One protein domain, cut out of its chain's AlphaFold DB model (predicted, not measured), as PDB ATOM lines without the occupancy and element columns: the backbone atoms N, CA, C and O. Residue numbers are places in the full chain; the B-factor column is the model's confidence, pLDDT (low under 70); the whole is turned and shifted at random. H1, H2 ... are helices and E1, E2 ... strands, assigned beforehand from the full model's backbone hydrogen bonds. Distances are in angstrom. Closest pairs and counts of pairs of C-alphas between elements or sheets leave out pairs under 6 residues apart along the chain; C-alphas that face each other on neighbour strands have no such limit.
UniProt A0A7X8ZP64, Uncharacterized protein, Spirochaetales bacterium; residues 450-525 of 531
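What this domain is: This is residues 450 to 525 of the 531 residues of an uncharacterized protein of Spirochaetales bacterium (UniProt A0A7X8ZP64). Two parallel strands, E1 and E2, form a ribbon through the middle, with H1 over E1, H3 and H4 near the strands' last residues, and H2 beyond their first. The printed part has 76 residues with H1, H2, E1, H3, E2, H4 in chain order, class mixed. It is loose, with radius of gyration of the C-alphas 14.4 A and spans 43 by 32 by 20 A.

How they stand to each other: H1, residues 450 to 456, and E1, residues 476 to 483, have closest C-alphas Ala 450 and Phe 480, 4.8 A apart. H2, residues 464 to 470, is apart from H1. E1 and E2, residues 500 to 507, are parallel at 26 degrees; N 479 and O 502 are within hydrogen-bond range, 2.8 A. With H3, residues 485 to 489, between them in the chain, they form a strand-helix-strand unit, two parallel neighbour strands joined through a helix, its crossover right-handed. H3 and H4, residues 512 to 523, are close but not clearly touching; the closest C-alphas, Glu 485 and Leu 518, are 7.8 A apart. Every O i to N i+4 pair in H1, H2, H3 and H4 is within range.

Where its parts are: H1 begins at C-alpha 450 (-24.088, 49.988, 53.486). E1 spans 20.4 A, E2 22.2 A. H4 spans 16.8 A, ending at C-alpha 523 (-11.278, 52.558, 35.374).

The domain as a whole: The farthest C-alphas, Asn 471 and Asn 509, are 43.5 A apart. The printed part has no cut and no long link. pLDDT is under 70 at residues 485, 492 to 497 and 507 to 525.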
ATOM      1  N   ALA A 450     -24.737  51.041  54.255       81.19
ATOM      2  CA  ALA A 450     -24.088  49.988  53.486       81.19
ATOM      3  C   ALA A 450     -23.845  48.720  54.317       81.19
ATOM      4  O   ALA A 450     -24.057  47.624  53.807       81.19
ATOM      5  N   TYR A 451     -23.425  48.839  55.578       82.88
ATOM      6  CA  TYR A 451     -23.273  47.681  56.463       82.88
ATOM      7  C   TYR A 451     -24.607  46.947  56.665       82.88
ATOM      8  O   TYR A 451     -24.673  45.754  56.390       82.88
ATOM      9  N   GLU A 452     -25.674  47.652  57.048       82.75
ATOM     10  CA  GLU A 452     -26.990  47.034  57.286       82.75
ATOM     11  C   GLU A 452     -27.614  46.444  56.011       82.75
ATOM     12  O   GLU A 452     -28.238  45.386  56.028       82.75
ATOM     13  N   LEU A 453     -27.421  47.080  54.853       83.69
ATOM     14  CA  LEU A 453     -27.900  46.507  53.595       83.69
ATOM     15  C   LEU A 453     -27.122  45.243  53.209       83.69
ATOM     16  O   LEU A 453     -27.728  44.306  52.699       83.69
ATOM     17  N   ASN A 454     -25.818  45.175  53.494       85.62
ATOM     18  CA  ASN A 454     -25.028  43.961  53.270       85.62
ATOM     19  C   ASN A 454     -25.370  42.824  54.257       85.62
ATOM     20  O   ASN A 454     -25.133  41.664  53.925       85.62
ATOM     21  N   THR A 455     -25.910  43.117  55.449       82.56
ATOM     22  CA  THR A 455     -26.375  42.081  56.396       82.56
ATOM     23  C   THR A 455     -27.775  41.568  56.064       82.56
ATOM     24  O   THR A 455     -28.078  40.409  56.340       82.56
ATOM     25  N   LEU A 456     -28.635  42.407  55.480       83.56
ATOM     26  CA  LEU A 456     -30.028  42.061  55.182       83.56
ATOM     27  C   LEU A 456     -30.236  41.530  53.758       83.56
ATOM     28  O   LEU A 456     -31.127  40.711  53.531       83.56
ATOM     29  N   ILE A 457     -29.455  42.005  52.784       80.75
ATOM     30  CA  ILE A 457     -29.644  41.699  51.364       80.75
ATOM     31  C   ILE A 457     -28.489  40.836  50.861       80.75
ATOM     32  O   ILE A 457     -27.396  41.322  50.591       80.75
ATOM     33  N   HIS A 458     -28.780  39.561  50.613       82.00
ATOM     34  CA  HIS A 458     -27.878  38.643  49.921       82.00
ATOM     35  C   HIS A 458     -28.439  38.333  48.533       82.00
ATOM     36  O   HIS A 458     -29.313  37.478  48.374       82.00
ATOM     37  N   LYS A 459     -27.974  39.065  47.516       84.50
ATOM     38  CA  LYS A 459     -28.420  38.905  46.125       84.50
ATOM     39  C   LYS A 459     -27.233  38.646  45.204       84.50
ATOM     40  O   LYS A 459     -26.219  39.331  45.288       84.50
ATOM     41  N   ALA A 460     -27.399  37.692  44.294       86.19
ATOM     42  CA  ALA A 460     -26.446  37.401  43.231       86.19
ATOM     43  C   ALA A 460     -27.058  37.699  41.857       86.19
ATOM     44  O   ALA A 460     -28.258  37.503  41.641       86.19
ATOM     45  N   PHE A 461     -26.224  38.154  40.929       85.12
ATOM     46  CA  PHE A 461     -26.559  38.378  39.531       85.12
ATOM     47  C   PHE A 461     -25.850  37.353  38.652       85.12
ATOM     48  O   PHE A 461     -24.659  37.096  38.810       85.12
ATOM     49  N   TYR A 462     -26.590  36.792  37.701       87.94
ATOM     50  CA  TYR A 462     -26.088  35.783  36.777       87.94
ATOM     51  C   TYR A 462     -26.058  36.372  35.365       87.94
ATOM     52  O   TYR A 462     -27.084  36.883  34.906       87.94
ATOM     53  N   PRO A 463     -24.926  36.308  34.646       86.38
ATOM     54  CA  PRO A 463     -24.861  36.695  33.245       86.38
ATOM     55  C   PRO A 463     -25.458  35.569  32.390       86.38
ATOM     56  O   PRO A 463     -24.728  34.792  31.782       86.38
ATOM     57  N   ILE A 464     -26.791  35.461  32.379       86.06
ATOM     58  CA  ILE A 464     -27.539  34.311  31.833       86.06
ATOM     59  C   ILE A 464     -27.069  33.947  30.418       86.06
ATOM     60  O   ILE A 464     -26.636  32.825  30.199       86.06
ATOM     61  N   ALA A 465     -27.034  34.912  29.492       87.12
ATOM     62  CA  ALA A 465     -26.628  34.659  28.106       87.12
ATOM     63  C   ALA A 465     -25.188  34.123  27.974       87.12
ATOM     64  O   ALA A 465     -24.940  33.228  27.175       87.12
ATOM     65  N   TYR A 466     -24.250  34.643  28.771       88.81
ATOM     66  CA  TYR A 466     -22.849  34.207  28.745       88.81
ATOM     67  C   TYR A 466     -22.683  32.818  29.376       88.81
ATOM     68  O   TYR A 466     -21.972  31.964  28.855       88.81
ATOM     69  N   ASN A 467     -23.352  32.576  30.503       90.88
ATOM     70  CA  ASN A 467     -23.349  31.275  31.166       90.88
ATOM     71  C   ASN A 467     -23.931  30.181  30.258       90.88
ATOM     72  O   ASN A 467     -23.334  29.110  30.146       90.88
ATOM     73  N   ASP A 468     -25.033  30.485  29.568       90.75
ATOM     74  CA  ASP A 468     -25.684  29.580  28.619       90.75
ATOM     75  C   ASP A 468     -24.805  29.315  27.384       90.75
ATOM     76  O   ASP A 468     -24.679  28.170  26.955       90.75
ATOM     77  N   GLU A 469     -24.151  30.342  26.825       94.38
ATOM     78  CA  GLU A 469     -23.269  30.201  25.654       94.38
ATOM     79  C   GLU A 469     -22.049  29.313  25.945       94.38
ATOM     80  O   GLU A 469     -21.677  28.465  25.131       94.38
ATOM     81  N   PHE A 470     -21.432  29.482  27.117       90.25
ATOM     82  CA  PHE A 470     -20.185  28.799  27.472       90.25
ATOM     83  C   PHE A 470     -20.376  27.565  28.367       90.25
ATOM     84  O   PHE A 470     -19.388  26.916  28.705       90.25
ATOM     85  N   ASN A 471     -21.616  27.207  28.723       88.44
ATOM     86  CA  ASN A 471     -21.952  26.119  29.651       88.44
ATOM     87  C   ASN A 471     -21.187  26.203  30.985       88.44
ATOM     88  O   ASN A 471     -20.608  25.224  31.462       88.44
ATOM     89  N   ILE A 472     -21.176  27.390  31.586       89.38
ATOM     90  CA  ILE A 472     -20.554  27.654  32.888       89.38
ATOM     91  C   ILE A 472     -21.546  28.352  33.818       89.38
ATOM     92  O   ILE A 472     -22.512  28.949  33.361       89.38
ATOM     93  N   THR A 473     -21.276  28.347  35.123       85.50
ATOM     94  CA  THR A 473     -22.102  29.059  36.108       85.50
ATOM     95  C   THR A 473     -21.271  30.124  36.799       85.50
ATOM     96  O   THR A 473     -20.716  29.875  37.865       85.50
ATOM     97  N   ARG A 474     -21.181  31.308  36.187       86.44
ATOM     98  CA  ARG A 474     -20.611  32.487  36.848       86.44
ATOM     99  C   ARG A 474     -21.672  33.266  37.598       86.44
ATOM    100  O   ARG A 474     -22.811  33.353  37.126       86.44
ATOM    101  N   TYR A 475     -21.299  33.878  38.713       87.44
ATOM    102  CA  TYR A 475     -22.183  34.788  39.435       87.44
ATOM    103  C   TYR A 475     -21.432  35.977  40.030       87.44
ATOM    104  O   TYR A 475     -20.266  35.890  40.405       87.44
ATOM    105  N   PHE A 476     -22.147  37.093  40.126       86.75
ATOM    106  CA  PHE A 476     -21.666  38.324  40.728       86.75
ATOM    107  C   PHE A 476     -22.454  38.615  41.997       86.75
ATOM    108  O   PHE A 476     -23.684  38.628  41.971       86.75
ATOM    109  N   GLU A 477     -21.771  38.865  43.103       85.69
ATOM    110  CA  GLU A 477     -22.423  39.249  44.356       85.69
ATOM    111  C   GLU A 477     -22.740  40.746  44.360       85.69
ATOM    112  O   GLU A 477     -21.905  41.562  43.966       85.69
ATOM    113  N   LEU A 478     -23.941  41.120  44.808       85.50
ATOM    114  CA  LEU A 478     -24.277  42.513  45.076       85.50
ATOM    115  C   LEU A 478     -23.741  42.918  46.449       85.50
ATOM    116  O   LEU A 478     -24.136  42.340  47.458       85.50
ATOM    117  N   CYS A 479     -22.912  43.952  46.482       85.31
ATOM    118  CA  CYS A 479     -22.433  44.581  47.701       85.31
ATOM    119  C   CYS A 479     -22.851  46.053  47.732       85.31
ATOM    120  O   CYS A 479     -22.882  46.732  46.708       85.31
ATOM    121  N   PHE A 480     -23.125  46.578  48.916       85.31
ATOM    122  CA  PHE A 480     -23.409  47.994  49.128       85.31
ATOM    123  C   PHE A 480     -22.171  48.693  49.689       85.31
ATOM    124  O   PHE A 480     -21.472  48.140  50.539       85.31
ATOM    125  N   CYS A 481     -21.887  49.909  49.226       82.81
ATOM    126  CA  CYS A 481     -20.803  50.734  49.757       82.81
ATOM    127  C   CYS A 481     -21.276  52.176  49.929       82.81
ATOM    128  O   CYS A 481     -21.962  52.717  49.066       82.81
ATOM    129  N   ASN A 482     -20.906  52.821  51.035       79.56
ATOM    130  CA  ASN A 482     -21.184  54.244  51.193       79.56
ATOM    131  C   ASN A 482     -20.287  55.042  50.246       79.56
ATOM    132  O   ASN A 482     -19.100  54.747  50.114       79.56
ATOM    133  N   GLY A 483     -20.842  56.093  49.652       73.56
ATOM    134  CA  GLY A 483     -20.162  57.053  48.792       73.56
ATOM    135  C   GLY A 483     -19.218  57.946  49.584       73.56
ATOM    136  O   GLY A 483     -19.446  59.141  49.693       73.56
ATOM    137  N   ASN A 484     -18.194  57.349  50.187       71.94
ATOM    138  CA  ASN A 484     -17.045  58.010  50.781       71.94
ATOM    139  C   ASN A 484     -15.812  57.545  49.996       71.94
ATOM    140  O   ASN A 484     -15.616  56.342  49.815       71.94
ATOM    141  N   GLU A 485     -15.000  58.492  49.532       67.56
ATOM    142  CA  GLU A 485     -13.819  58.252  48.703       67.56
ATOM    143  C   GLU A 485     -12.868  57.200  49.300       67.56
ATOM    144  O   GLU A 485     -12.459  56.275  48.597       67.56
ATOM    145  N   ASP A 486     -12.601  57.270  50.608       71.38
ATOM    146  CA  ASP A 486     -11.717  56.320  51.297       71.38
ATOM    147  C   ASP A 486     -12.292  54.898  51.303       71.38
ATOM    148  O   ASP A 486     -11.566  53.919  51.128       71.38
ATOM    149  N   LYS A 487     -13.617  54.767  51.469       72.44
ATOM    150  CA  LYS A 487     -14.292  53.461  51.483       72.44
ATOM    151  C   LYS A 487     -14.349  52.833  50.096       72.44
ATOM    152  O   LYS A 487     -14.205  51.620  49.994       72.44
ATOM    153  N   ILE A 488     -14.530  53.637  49.047       71.44
ATOM    154  CA  ILE A 488     -14.529  53.144  47.664       71.44
ATOM    155  C   ILE A 488     -13.116  52.689  47.268       71.44
ATOM    156  O   ILE A 488     -12.961  51.614  46.697       71.44
ATOM    157  N   LYS A 489     -12.078  53.456  47.630       70.88
ATOM    158  CA  LYS A 489     -10.673  53.087  47.379       70.88
ATOM    159  C   LYS A 489     -10.220  51.849  48.164       70.88
ATOM    160  O   LYS A 489      -9.306  51.162  47.722       70.88
ATOM    161  N   ALA A 490     -10.853  51.554  49.300       71.00
ATOM    162  CA  ALA A 490     -10.557  50.388  50.134       71.00
ATOM    163  C   ALA A 490     -11.266  49.091  49.695       71.00
ATOM    164  O   ALA A 490     -11.097  48.060  50.349       71.00
ATOM    165  N   ILE A 491     -12.074  49.118  48.627       71.81
ATOM    166  CA  ILE A 491     -12.728  47.914  48.108       71.81
ATOM    167  C   ILE A 491     -11.663  46.932  47.604       71.81
ATOM    168  O   ILE A 491     -10.878  47.244  46.710       71.81
ATOM    169  N   ASP A 492     -11.658  45.724  48.167       67.56
ATOM    170  CA  ASP A 492     -10.790  44.645  47.706       67.56
ATOM    171  C   ASP A 492     -11.407  43.936  46.495       67.56
ATOM    172  O   ASP A 492     -12.380  43.183  46.607       67.56
ATOM    173  N   PHE A 493     -10.815  44.189  45.330       65.44
ATOM    174  CA  PHE A 493     -11.209  43.595  44.055       65.44
ATOM    175  C   PHE A 493     -10.510  42.255  43.761       65.44
ATOM    176  O   PHE A 493     -10.818  41.631  42.751       65.44
ATOM    177  N   ASN A 494      -9.601  41.780  44.624       60.97
ATOM    178  CA  ASN A 494      -8.792  40.576  44.375       60.97
ATOM    179  C   ASN A 494      -9.399  39.280  44.937       60.97
ATOM    180  O   ASN A 494      -8.697  38.282  45.124       60.97
ATOM    181  N   ASN A 495     -10.701  39.266  45.223       59.34
ATOM    182  CA  ASN A 495     -11.362  38.103  45.803       59.34
ATOM    183  C   ASN A 495     -11.890  37.169  44.701       59.34
ATOM    184  O   ASN A 495     -12.822  37.520  43.989       59.34
ATOM    185  N   ASN A 496     -11.305  35.972  44.585       59.16
ATOM    186  CA  ASN A 496     -11.585  35.002  43.508       59.16
ATOM    187  C   ASN A 496     -12.851  34.147  43.722       59.16
ATOM    188  O   ASN A 496     -13.046  33.155  43.022       59.16
ATOM    189  N   ASN A 497     -13.673  34.465  44.723       64.06
ATOM    190  CA  ASN A 497     -14.949  33.794  44.950       64.06
ATOM    191  C   ASN A 497     -15.868  34.757  45.720       64.06
ATOM    192  O   ASN A 497     -15.584  35.007  46.899       64.06
ATOM    193  N   PRO A 498     -16.906  35.364  45.113       75.56
ATOM    194  CA  PRO A 498     -17.549  35.124  43.796       75.56
ATOM    195  C   PRO A 498     -16.695  35.441  42.546       75.56
ATOM    196  O   PRO A 498     -15.631  36.035  42.675       75.56
ATOM    197  N   ASP A 499     -17.183  35.106  41.334       80.62
ATOM    198  CA  ASP A 499     -16.529  35.443  40.042       80.62
ATOM    199  C   ASP A 499     -16.413  36.960  39.797       80.62
ATOM    200  O   ASP A 499     -15.626  37.413  38.962       80.62
ATOM    201  N   GLY A 500     -17.210  37.750  40.516       77.19
ATOM    202  CA  GLY A 500     -17.063  39.193  40.618       77.19
ATOM    203  C   GLY A 500     -18.040  39.806  41.618       77.19
ATOM    204  O   GLY A 500     -18.911  39.133  42.171       77.19
ATOM    205  N   LYS A 501     -17.901  41.110  41.857       79.69
ATOM    206  CA  LYS A 501     -18.773  41.874  42.759       79.69
ATOM    207  C   LYS A 501     -19.329  43.099  42.051       79.69
ATOM    208  O   LYS A 501     -18.613  43.771  41.314       79.69
ATOM    209  N   ILE A 502     -20.602  43.384  42.290       80.06
ATOM    210  CA  ILE A 502     -21.292  44.593  41.842       80.06
ATOM    211  C   ILE A 502     -21.476  45.474  43.069       80.06
ATOM    212  O   ILE A 502     -22.122  45.059  44.026       80.06
ATOM    213  N   TYR A 503     -20.922  46.685  43.043       79.19
ATOM    214  CA  TYR A 503     -21.033  47.622  44.155       79.19
ATOM    215  C   TYR A 503     -22.108  48.675  43.885       79.19
ATOM    216  O   TYR A 503     -21.949  49.526  43.015       79.19
ATOM    217  N   ALA A 504     -23.188  48.647  44.664       80.69
ATOM    218  CA  ALA A 504     -24.172  49.720  44.710       80.69
ATOM    219  C   ALA A 504     -23.682  50.821  45.665       80.69
ATOM    220  O   ALA A 504     -23.551  50.600  46.873       80.69
ATOM    221  N   ILE A 505     -23.392  52.004  45.117       79.00
ATOM    222  CA  ILE A 505     -22.862  53.135  45.887       79.00
ATOM    223  C   ILE A 505     -24.015  53.974  46.447       79.00
ATOM    224  O   ILE A 505     -24.846  54.483  45.697       79.00
ATOM    225  N   ILE A 506     -24.036  54.147  47.767       76.56
ATOM    226  CA  ILE A 506     -25.031  54.952  48.482       76.56
ATOM    227  C   ILE A 506     -24.501  56.387  48.605       76.56
ATOM    228  O   ILE A 506     -23.485  56.593  49.269       76.56
ATOM    229  N   PRO A 507     -25.126  57.392  47.976       68.25
ATOM    230  CA  PRO A 507     -24.603  58.755  47.975       68.25
ATOM    231  C   PRO A 507     -24.676  59.387  49.375       68.25
ATOM    232  O   PRO A 507     -25.759  59.564  49.923       68.25
ATOM    233  N   ASN A 508     -23.522  59.779  49.929       61.56
ATOM    234  CA  ASN A 508     -23.421  60.494  51.206       61.56
ATOM    235  C   ASN A 508     -22.935  61.926  50.958       61.56
ATOM    236  O   ASN A 508     -21.734  62.167  50.993       61.56
ATOM    237  N   ASN A 509     -23.843  62.869  50.678       56.56
ATOM    238  CA  ASN A 509     -23.562  64.304  50.454       56.56
ATOM    239  C   ASN A 509     -22.476  64.660  49.408       56.56
ATOM    240  O   ASN A 509     -22.211  65.842  49.194       56.56
ATOM    241  N   LEU A 510     -21.856  63.681  48.743       54.47
ATOM    242  CA  LEU A 510     -20.947  63.901  47.627       54.47
ATOM    243  C   LEU A 510     -21.755  64.182  46.368       54.47
ATOM    244  O   LEU A 510     -22.677  63.448  46.007       54.47
ATOM    245  N   ASP A 511     -21.359  65.253  45.697       57.59
ATOM    246  CA  ASP A 511     -21.938  65.679  44.441       57.59
ATOM    247  C   ASP A 511     -21.737  64.582  43.380       57.59
ATOM    248  O   ASP A 511     -20.672  63.963  43.286       57.59
ATOM    249  N   SER A 512     -22.758  64.319  42.564       57.88
ATOM    250  CA  SER A 512     -22.748  63.235  41.560       57.88
ATOM    251  C   SER A 512     -21.586  63.326  40.550       57.88
ATOM    252  O   SER A 512     -21.216  62.335  39.914       57.88
ATOM    253  N   SER A 513     -20.979  64.508  40.424       60.28
ATOM    254  CA  SER A 513     -19.763  64.780  39.659       60.28
ATOM    255  C   SER A 513     -18.508  64.146  40.277       60.28
ATOM    256  O   SER A 513     -17.699  63.591  39.538       60.28
ATOM    257  N   ALA A 514     -18.365  64.144  41.606       60.88
ATOM    258  CA  ALA A 514     -17.214  63.571  42.308       60.88
ATOM    259  C   ALA A 514     -17.168  62.039  42.180       60.88
ATOM    260  O   ALA A 514     -16.110  61.469  41.924       60.88
ATOM    261  N   ILE A 515     -18.331  61.378  42.254       62.53
ATOM    262  CA  ILE A 515     -18.453  59.923  42.047       62.53
ATOM    263  C   ILE A 515     -18.074  59.548  40.606       62.53
ATOM    264  O   ILE A 515     -17.384  58.554  40.385       62.53
ATOM    265  N   LYS A 516     -18.464  60.368  39.619       64.56
ATOM    266  CA  LYS A 516     -18.068  60.175  38.215       64.56
ATOM    267  C   LYS A 516     -16.566  60.353  38.005       64.56
ATOM    268  O   LYS A 516     -15.975  59.574  37.268       64.56
ATOM    269  N   THR A 517     -15.935  61.337  38.641       63.94
ATOM    270  CA  THR A 517     -14.476  61.508  38.559       63.94
ATOM    271  C   THR A 517     -13.749  60.298  39.149       63.94
ATOM    272  O   THR A 517     -12.866  59.748  38.494       63.94
ATOM    273  N   LEU A 518     -14.190  59.812  40.315       64.44
ATOM    274  CA  LEU A 518     -13.623  58.623  40.955       64.44
ATOM    275  C   LEU A 518     -13.783  57.358  40.094       64.44
ATOM    276  O   LEU A 518     -12.868  56.545  39.998       64.44
ATOM    277  N   TYR A 519     -14.933  57.218  39.425       64.12
ATOM    278  CA  TYR A 519     -15.185  56.158  38.446       64.12
ATOM    279  C   TYR A 519     -14.147  56.159  37.316       64.12
ATOM    280  O   TYR A 519     -13.594  55.111  36.987       64.12
ATOM    281  N   TYR A 520     -13.841  57.328  36.743       64.69
ATOM    282  CA  TYR A 520     -12.838  57.441  35.680       64.69
ATOM    283  C   TYR A 520     -11.407  57.199  36.177       64.69
ATOM    284  O   TYR A 520     -10.607  56.617  35.445       64.69
ATOM    285  N   GLU A 521     -11.076  57.603  37.406       64.06
ATOM    286  CA  GLU A 521      -9.769  57.316  38.014       64.06
ATOM    287  C   GLU A 521      -9.553  55.811  38.225       64.06
ATOM    288  O   GLU A 521      -8.497  55.291  37.864       64.06
ATOM    289  N   LEU A 522     -10.566  55.101  38.730       62.97
ATOM    290  CA  LEU A 522     -10.496  53.661  38.999       62.97
ATOM    291  C   LEU A 522     -10.564  52.805  37.720       62.97
ATOM    292  O   LEU A 522      -9.936  51.749  37.653       62.97
ATOM    293  N   ASN A 523     -11.248  53.264  36.666       58.47
ATOM    294  CA  ASN A 523     -11.278  52.558  35.374       58.47
ATOM    295  C   ASN A 523      -9.951  52.620  34.598       58.47
ATOM    296  O   ASN A 523      -9.701  51.779  33.736       58.47
ATOM    297  N   ASN A 524      -9.074  53.586  34.893       55.00
ATOM    298  CA  ASN A 524      -7.746  53.657  34.270       55.00
ATOM    299  C   ASN A 524      -6.754  52.632  34.852       55.00
ATOM    300  O   ASN A 524      -5.696  52.397  34.266       55.00
ATOM    301  N   SER A 525      -7.089  51.989  35.974       49.41
ATOM    302  CA  SER A 525      -6.276  50.959  36.620       49.41
ATOM    303  C   SER A 525      -6.800  49.552  36.333       49.41
ATOM    304  O   SER A 525      -7.297  48.909  37.238       49.41
TER     305      SER A 525